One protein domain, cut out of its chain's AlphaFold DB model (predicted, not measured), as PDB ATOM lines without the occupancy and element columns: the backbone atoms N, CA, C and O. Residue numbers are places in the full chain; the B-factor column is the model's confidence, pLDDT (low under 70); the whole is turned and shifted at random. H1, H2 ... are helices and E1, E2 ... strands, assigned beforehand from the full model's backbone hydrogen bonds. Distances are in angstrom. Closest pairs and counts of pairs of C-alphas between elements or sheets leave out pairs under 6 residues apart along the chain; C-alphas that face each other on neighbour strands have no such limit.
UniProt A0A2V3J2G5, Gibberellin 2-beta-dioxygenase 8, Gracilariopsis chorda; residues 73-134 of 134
ATOM      1  N   ARG A  73     221.817 288.502 322.963       85.38
ATOM      2  CA  ARG A  73     223.125 287.840 322.792       85.38
ATOM      3  C   ARG A  73     223.151 286.733 321.726       85.38
ATOM      4  O   ARG A  73     224.152 286.599 321.037       85.38
ATOM      5  N   ASP A  74     222.064 285.976 321.589       89.00
ATOM      6  CA  ASP A  74     221.972 284.839 320.661       89.00
ATOM      7  C   ASP A  74     221.137 285.152 319.405       89.00
ATOM      8  O   ASP A  74     220.951 284.296 318.536       89.00
ATOM      9  N   ALA A  75     220.602 286.372 319.296       91.75
ATOM     10  CA  ALA A  75     219.794 286.783 318.157       91.75
ATOM     11  C   ALA A  75     220.685 287.229 316.997       91.75
ATOM     12  O   ALA A  75     221.591 288.042 317.156       91.75
ATOM     13  N   THR A  76     220.380 286.741 315.796       92.44
ATOM     14  CA  THR A  76     221.074 287.140 314.569       92.44
ATOM     15  C   THR A  76     220.076 287.387 313.448       92.44
ATOM     16  O   THR A  76     218.982 286.817 313.425       92.44
ATOM     17  N   ALA A  77     220.457 288.236 312.497       93.88
ATOM     18  CA  ALA A  77     219.797 288.314 311.203       93.88
ATOM     19  C   ALA A  77     220.557 287.453 310.190       93.88
ATOM     20  O   ALA A  77     221.785 287.502 310.105       93.88
ATOM     21  N   GLY A  78     219.822 286.667 309.403       94.88
ATOM     22  CA  GLY A  78     220.402 285.922 308.288       94.88
ATOM     23  C   GLY A  78     220.897 286.846 307.172       94.88
ATOM     24  O   GLY A  78     220.533 288.021 307.105       94.88
ATOM     25  N   LYS A  79     221.701 286.299 306.253       96.12
ATOM     26  CA  LYS A  79     222.138 287.024 305.050       96.12
ATOM     27  C   LYS A  79     220.930 287.523 304.247       96.12
ATOM     28  O   LYS A  79     219.998 286.757 304.000       96.12
ATOM     29  N   HIS A  80     220.966 288.777 303.822       96.81
ATOM     30  CA  HIS A  80     219.930 289.388 302.993       96.81
ATOM     31  C   HIS A  80     220.479 290.620 302.265       96.81
ATOM     32  O   HIS A  80     221.604 291.052 302.521       96.81
ATOM     33  N   THR A  81     219.665 291.154 301.361       97.06
ATOM     34  CA  THR A  81     219.799 292.488 300.775       97.06
ATOM     35  C   THR A  81     218.600 293.336 301.191       97.06
ATOM     36  O   THR A  81     217.548 292.800 301.556       97.06
ATOM     37  N   ASP A  82     218.763 294.657 301.153       96.69
ATOM     38  CA  ASP A  82     217.668 295.596 301.383       96.69
ATOM     39  C   ASP A  82     217.021 295.980 300.054       96.69
ATOM     40  O   ASP A  82     217.708 296.344 299.104       96.69
ATOM     41  N   SER A  83     215.691 295.984 299.990       93.56
ATOM     42  CA  SER A  83     214.963 296.211 298.733       93.56
ATOM     43  C   SER A  83     214.981 297.665 298.233       93.56
ATOM     44  O   SER A  83     214.634 297.931 297.082       93.56
ATOM     45  N   GLY A  84     215.323 298.628 299.096       91.94
ATOM     46  CA  GLY A  84     215.224 300.067 298.826       91.94
ATOM     47  C   GLY A  84     216.331 300.636 297.931       91.94
ATOM     48  O   GLY A  84     217.075 299.908 297.278       91.94
ATOM     49  N   LEU A  85     216.435 301.970 297.888       93.12
ATOM     50  CA  LEU A  85     217.514 302.669 297.175       93.12
ATOM     51  C   LEU A  85     218.828 302.596 297.971       93.12
ATOM     52  O   LEU A  85     219.859 302.172 297.459       93.12
ATOM     53  N   PHE A  86     218.778 302.985 299.240       95.00
ATOM     54  CA  PHE A  86     219.866 302.829 300.197       95.00
ATOM     55  C   PHE A  86     219.294 302.810 301.615       95.00
ATOM     56  O   PHE A  86     218.199 303.326 301.850       95.00
ATOM     57  N   THR A  87     220.060 302.265 302.553       96.00
ATOM     58  CA  THR A  87     219.712 302.199 303.971       96.00
ATOM     59  C   THR A  87     220.824 302.855 304.785       96.00
ATOM     60  O   THR A  87     221.970 302.408 304.743       96.00
ATOM     61  N   PRO A  88     220.521 303.937 305.514       95.81
ATOM     62  CA  PRO A  88     221.376 304.425 306.584       95.81
ATOM     63  C   PRO A  88     221.197 303.559 307.833       95.81
ATOM     64  O   PRO A  88     220.075 303.368 308.305       95.81
ATOM     65  N   LEU A  89     222.302 303.074 308.386       96.31
ATOM     66  CA  LEU A  89     222.346 302.260 309.588       96.31
ATOM     67  C   LEU A  89     223.154 302.972 310.674       96.31
ATOM     68  O   LEU A  89     224.334 303.286 310.500       96.31
ATOM     69  N   PHE A  90     222.496 303.153 311.814       94.62
ATOM     70  CA  PHE A  90     223.112 303.505 313.084       94.62
ATOM     71  C   PHE A  90     223.246 302.224 313.901       94.62
ATOM     72  O   PHE A  90     222.277 301.478 314.040       94.62
ATOM     73  N   GLN A  91     224.444 301.960 314.402       94.31
ATOM     74  CA  GLN A  91     224.757 300.770 315.185       94.31
ATOM     75  C   GLN A  91     225.664 301.151 316.350       94.31
ATOM     76  O   GLN A  91     226.376 302.154 316.270       94.31
ATOM     77  N   ASP A  92     225.625 300.350 317.409       93.50
ATOM     78  CA  ASP A  92     226.473 300.549 318.580       93.50
ATOM     79  C   ASP A  92     227.958 300.464 318.209       93.50
ATOM     80  O   ASP A  92     228.351 299.777 317.261       93.50
ATOM     81  N   GLU A  93     228.784 301.192 318.957       95.56
ATOM     82  CA  GLU A  93     230.234 301.165 318.795       95.56
ATOM     83  C   GLU A  93     230.778 299.765 319.106       95.56
ATOM     84  O   GLU A  93     230.356 299.119 320.061       95.56
ATOM     85  N   THR A  94     231.684 299.270 318.262       95.12
ATOM     86  CA  THR A  94     232.350 297.983 318.486       95.12
ATOM     87  C   THR A  94     233.580 298.210 319.351       95.12
ATOM     88  O   THR A  94     234.544 298.838 318.904       95.12
ATOM     89  N   GLU A  95     233.564 297.680 320.571       94.12
ATOM     90  CA  GLU A  95     234.663 297.863 321.519       94.12
ATOM     91  C   GLU A  95     235.902 297.023 321.146       94.12
ATOM     92  O   GLU A  95     235.807 296.000 320.453       94.12
ATOM     93  N   PRO A  96     237.106 297.402 321.617       91.75
ATOM     94  CA  PRO A  96     238.312 296.615 321.392       91.75
ATOM     95  C   PRO A  96     238.180 295.170 321.897       91.75
ATOM     96  O   PRO A  96     237.996 294.918 323.085       91.75
ATOM     97  N   GLY A  97     238.349 294.208 320.986       90.50
ATOM     98  CA  GLY A  97     238.240 292.776 321.286       90.50
ATOM     99  C   GLY A  97     236.845 292.188 321.066       90.50
ATOM    100  O   GLY A  97     236.693 290.969 321.161       90.50
ATOM    101  N   GLU A  98     235.853 293.011 320.720       91.06
ATOM    102  CA  GLU A  98     234.530 292.548 320.312       91.06
ATOM    103  C   GLU A  98     234.470 292.218 318.819       91.06
ATOM    104  O   GLU A  98     235.237 292.717 317.991       91.06
ATOM    105  N   GLN A  99     233.529 291.345 318.466       88.75
ATOM    106  CA  GLN A  99     233.207 291.065 317.075       88.75
ATOM    107  C   GLN A  99     232.192 292.090 316.562       88.75
ATOM    108  O   GLN A  99     231.185 292.344 317.217       88.75
ATOM    109  N   ALA A 100     232.422 292.616 315.357       93.38
ATOM    110  CA  ALA A 100     231.457 293.484 314.692       93.38
ATOM    111  C   ALA A 100     230.111 292.768 314.494       93.38
ATOM    112  O   ALA A 100     230.060 291.620 314.035       93.38
ATOM    113  N   SER A 101     229.020 293.469 314.798       91.88
ATOM    114  CA  SER A 101     227.652 292.962 314.646       91.88
ATOM    115  C   SER A 101     227.207 292.889 313.181       91.88
ATOM    116  O   SER A 101     226.406 292.025 312.819       91.88
ATOM    117  N   LEU A 102     227.757 293.754 312.322       96.00
ATOM    118  CA  LEU A 102     227.490 293.781 310.889       96.00
ATOM    119  C   LEU A 102     228.641 293.166 310.087       96.00
ATOM    120  O   LEU A 102     229.814 293.492 310.281       96.00
ATOM    121  N   LYS A 103     228.281 292.340 309.101       96.56
ATOM    122  CA  LYS A 103     229.193 291.867 308.056       96.56
ATOM    123  C   LYS A 103     228.603 292.126 306.681       96.56
ATOM    124  O   LYS A 103     227.411 291.924 306.466       96.56
ATOM    125  N   VAL A 104     229.454 292.498 305.732       96.81
ATOM    126  CA  VAL A 104     229.084 292.669 304.321       96.81
ATOM    127  C   VAL A 104     229.800 291.640 303.460       96.81
ATOM    128  O   VAL A 104     230.962 291.315 303.698       96.81
ATOM    129  N   TYR A 105     229.108 291.106 302.458       96.19
ATOM    130  CA  TYR A 105     229.702 290.155 301.525       96.19
ATOM    131  C   TYR A 105     230.265 290.889 300.310       96.19
ATOM    132  O   TYR A 105     229.528 291.560 299.588       96.19
ATOM    133  N   ARG A 106     231.570 290.762 300.063       93.88
ATOM    134  CA  ARG A 106     232.238 291.379 298.911       93.88
ATOM    135  C   ARG A 106     233.394 290.507 298.446       93.88
ATOM    136  O   ARG A 106     234.208 290.068 299.248       93.88
ATOM    137  N   GLY A 107     233.488 290.281 297.135       93.44
ATOM    138  CA  GLY A 107     234.630 289.577 296.541       93.44
ATOM    139  C   GLY A 107     234.808 288.142 297.046       93.44
ATOM    140  O   GLY A 107     235.934 287.694 297.217       93.44
ATOM    141  N   GLY A 108     233.712 287.432 297.327       96.69
ATOM    142  CA  GLY A 108     233.768 286.041 297.780       96.69
ATOM    143  C   GLY A 108     233.861 285.856 299.297       96.69
ATOM    144  O   GLY A 108     233.715 284.728 299.765       96.69
ATOM    145  N   THR A 109     234.058 286.929 300.070       97.19
ATOM    146  CA  THR A 109     234.272 286.864 301.523       97.19
ATOM    147  C   THR A 109     233.325 287.771 302.302       97.19
ATOM    148  O   THR A 109     232.849 288.789 301.797       97.19
ATOM    149  N   TRP A 110     233.073 287.401 303.557       97.25
ATOM    150  CA  TRP A 110     232.449 288.278 304.543       97.25
ATOM    151  C   TRP A 110     233.502 289.205 305.145       97.25
ATOM    152  O   TRP A 110     234.603 288.764 305.479       97.25
ATOM    153  N   ILE A 111     233.157 290.482 305.257       96.81
ATOM    154  CA  ILE A 111     234.005 291.545 305.789       96.81
ATOM    155  C   ILE A 111     233.266 292.172 306.965       96.81
ATOM    156  O   ILE A 111     232.109 292.564 306.821       96.81
ATOM    157  N   ASP A 112     233.936 292.260 308.109       96.75
ATOM    158  CA  ASP A 112     233.398 292.906 309.304       96.75
ATOM    159  C   ASP A 112     233.277 294.421 309.085       96.75
ATOM    160  O   ASP A 112     234.186 295.062 308.551       96.75
ATOM    161  N   VAL A 113     232.151 294.994 309.507       96.88
ATOM    162  CA  VAL A 113     231.904 296.439 309.498       96.88
ATOM    163  C   VAL A 113     231.792 296.895 310.951       96.88
ATOM    164  O   VAL A 113     230.699 296.830 311.515       96.88
ATOM    165  N   PRO A 114     232.906 297.308 311.584       95.81
ATOM    166  CA  PRO A 114     232.876 297.740 312.973       95.81
ATOM    167  C   PRO A 114     231.971 298.963 313.118       95.81
ATOM    168  O   PRO A 114     232.035 299.900 312.316       95.81
ATOM    169  N   GLY A 115     231.128 298.942 314.145       96.06
ATOM    170  CA  GLY A 115     230.397 300.117 314.580       96.06
ATOM    171  C   GLY A 115     231.365 301.128 315.172       96.06
ATOM    172  O   GLY A 115     232.311 300.765 315.873       96.06
ATOM    173  N   LYS A 116     231.157 302.401 314.861       95.06
ATOM    174  CA  LYS A 116     232.020 303.484 315.315       95.06
ATOM    175  C   LYS A 116     231.177 304.656 315.753       95.06
ATOM    176  O   LYS A 116     230.149 304.956 315.139       95.06
ATOM    177  N   LYS A 117     231.666 305.346 316.776       93.25
ATOM    178  CA  LYS A 117     231.061 306.581 317.243       93.25
ATOM    179  C   LYS A 117     230.976 307.615 316.119       93.25
ATOM    180  O   LYS A 117     231.926 307.799 315.364       93.25
ATOM    181  N   ASP A 118     229.837 308.298 316.050       91.75
ATOM    182  CA  ASP A 118     229.580 309.427 315.148       91.75
ATOM    183  C   ASP A 118     229.706 309.099 313.640       91.75
ATOM    184  O   ASP A 118     229.762 310.005 312.806       91.75
ATOM    185  N   GLU A 119     229.692 307.813 313.263       92.75
ATOM    186  CA  GLU A 119     229.627 307.358 311.869       92.75
ATOM    187  C   GLU A 119     228.252 306.753 311.541       92.75
ATOM    188  O   GLU A 119     227.587 306.140 312.376       92.75
ATOM    189  N   VAL A 120     227.835 306.900 310.280       93.75
ATOM    190  CA  VAL A 120     226.632 306.260 309.733       93.75
ATOM    191  C   VAL A 120     227.056 305.336 308.607       93.75
ATOM    192  O   VAL A 120     227.682 305.775 307.639       93.75
ATOM    193  N   VAL A 121     226.697 304.060 308.712       95.56
ATOM    194  CA  VAL A 121     226.908 303.107 307.619       95.56
ATOM    195  C   VAL A 121     225.805 303.312 306.590       95.56
ATOM    196  O   VAL A 121     224.636 303.414 306.944       95.56
ATOM    197  N   VAL A 122     226.157 303.372 305.308       95.75
ATOM    198  CA  VAL A 122     225.176 303.448 304.219       95.75
ATOM    199  C   VAL A 122     225.378 302.256 303.297       95.75
ATOM    200  O   VAL A 122     226.422 302.148 302.651       95.75
ATOM    201  N   ASN A 123     224.385 301.372 303.213       94.88
ATOM    202  CA  ASN A 123     224.345 300.314 302.205       94.88
ATOM    203  C   ASN A 123     223.419 300.693 301.051       94.88
ATOM    204  O   ASN A 123     222.399 301.349 301.240       94.88
ATOM    205  N   LEU A 124     223.781 300.262 299.846       95.75
ATOM    206  CA  LEU A 124     222.938 300.394 298.660       95.75
ATOM    207  C   LEU A 124     221.991 299.198 298.599       95.75
ATOM    208  O   LEU A 124     222.378 298.090 298.974       95.75
ATOM    209  N   GLY A 125     220.758 299.440 298.170       95.88
ATOM    210  CA  GLY A 125     219.737 298.405 298.072       95.88
ATOM    211  C   GLY A 125     219.468 297.951 296.639       95.88
ATOM    212  O   GLY A 125     220.003 298.498 295.667       95.88
ATOM    213  N   ASP A 126     218.595 296.957 296.517       96.62
ATOM    214  CA  ASP A 126     218.263 296.282 295.262       96.62
ATOM    215  C   ASP A 126     217.692 297.247 294.214       96.62
ATOM    216  O   ASP A 126     217.974 297.102 293.023       96.62
ATOM    217  N   THR A 127     216.936 298.270 294.638       93.75
ATOM    218  CA  THR A 127     216.421 299.296 293.714       93.75
ATOM    219  C   THR A 127     217.568 300.064 293.063       93.75
ATOM    220  O   THR A 127     217.544 300.290 291.853       93.75
ATOM    221  N   PHE A 128     218.591 300.448 293.834       94.94
ATOM    222  CA  PHE A 128     219.736 301.164 293.273       94.94
ATOM    223  C   PHE A 128     220.539 300.273 292.331       94.94
ATOM    224  O   PHE A 128     220.840 300.700 291.220       94.94
ATOM    225  N   GLN A 129     220.811 299.030 292.738       95.62
ATOM    226  CA  GLN A 129     221.515 298.055 291.905       95.62
ATOM    227  C   GLN A 129     220.801 297.827 290.563       95.62
ATOM    228  O   GLN A 129     221.440 297.758 289.513       95.62
ATOM    229  N   LEU A 130     219.468 297.735 290.580       94.94
ATOM    230  CA  LEU A 130     218.672 297.610 289.363       94.94
ATOM    231  C   LEU A 130     218.808 298.850 288.471       94.94
ATOM    232  O   LEU A 130     218.980 298.725 287.262       94.94
ATOM    233  N   TRP A 131     218.732 300.048 289.050       92.19
ATOM    234  CA  TRP A 131     218.797 301.303 288.297       92.19
ATOM    235  C   TRP A 131     220.190 301.600 287.734       92.19
ATOM    236  O   TRP A 131     220.296 302.266 286.704       92.19
ATOM    237  N   SER A 132     221.249 301.120 288.390       92.69
ATOM    238  CA  SER A 132     222.636 301.291 287.948       92.69
ATOM    239  C   SER A 132     223.114 300.225 286.960       92.69
ATOM    240  O   SER A 132     224.172 300.412 286.364       92.69
ATOM    241  N   ASN A 133     222.330 299.160 286.736       91.69
ATOM    242  CA  ASN A 133     222.725 297.946 286.009       91.69
ATOM    243  C   ASN A 133     223.891 297.176 286.664       91.69
ATOM    244  O   ASN A 133     224.769 296.666 285.963       91.69
ATOM    245  N   GLY A 134     223.863 297.048 287.993       80.56
ATOM    246  CA  GLY A 134     224.921 296.405 288.786       80.56
ATOM    247  C   GLY A 134     226.038 297.359 289.177       80.56
ATOM    248  O   GLY A 134     227.128 296.837 289.490       80.56
TER     249      GLY A 134
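AT A GLANCE: This is residues 73 to 134 of the 134 residues of the protein "Gibberellin 2-beta-dioxygenase 8" of Gracilariopsis chorda (UniProt A0A2V3J2G5). Two small two-stranded sheets, the hairpin E2 and E3 and the pair E1 and E4, stand apart from each other in an open frame of loops, and the short helix H1 follows E4 at one end of the longest axis. Long stretches with no named element make much of the frame: residues 73 to 85 lead into E1, and residues 90 to 101 run from E1 to E2. The printed part has 62 residues with four named strands and one named helix, in the order E1, E2, E3, E4, H1; both sheets are antiparallel, in the orders E1 - E4 and E2 - E3. The class is mixed, helices and strands, with under half of the residues in named elements. The whole is only just loose, close to compact, with a radius of gyration of the C-alphas of 13.1 A and spans of 39 by 26 by 22 A.

HOW THE PARTS SIT: E2, residues 102 to 106, and E3, residues 109 to 113, form a hairpin over a tight link of 2 residues. They are antiparallel, with 143 degrees between their directions. The C-alphas of Lys 103 and Asp 112 face each other at 4.5 A. N 111 and O 104, 2.8 A apart, and N 106 and O 109, 2.9 A apart, are within hydrogen-bond range. E1, residues 86 to 89, and E4, residues 121 to 124, are antiparallel neighbours at 160 degrees. The C-alphas of Phe 86 and Leu 124 face each other at 4.2 A. N 87 and O 123 are within hydrogen-bond range at 2.8 A, as are N 123 and O 87 at 3.0 A. Between the two sheets, E1 is apart from E2 and E3, and E4 is apart from E2 and E3. H1, residues 126 to 132, follows E4 over a tight link of 1 residue. The closest C-alphas of E1 and H1 are those of Phe 86 and Phe 128, 7.1 A apart. H1 is apart from E2 and E3. In H1 every O i to N i+4 pair is within hydrogen-bond range.

IN THESE COORDINATES: E2 runs 13.1 A from C-alpha 102 at (227.490, 293.781, 310.889), and E3 is 12.7 A long. E1 begins with C-alpha 86 at (219.866, 302.829, 300.197) and is 9.7 A long; E4 is 10.2 A long. H1 is 9.9 A long and ends with C-alpha 132 at (222.636, 301.291, 287.948).

THE WHOLE: The two C-alphas farthest apart are those of Gly 97 and Trp 131, 39.2 A. The link from E1 to E2 is long, with 12 residues, and that from E3 to E4 is short, with 7. The printed part has no cut and ends at residue 134, the chain's last. The mean pLDDT of the printed part is 94.1, and no printed residue is under 70.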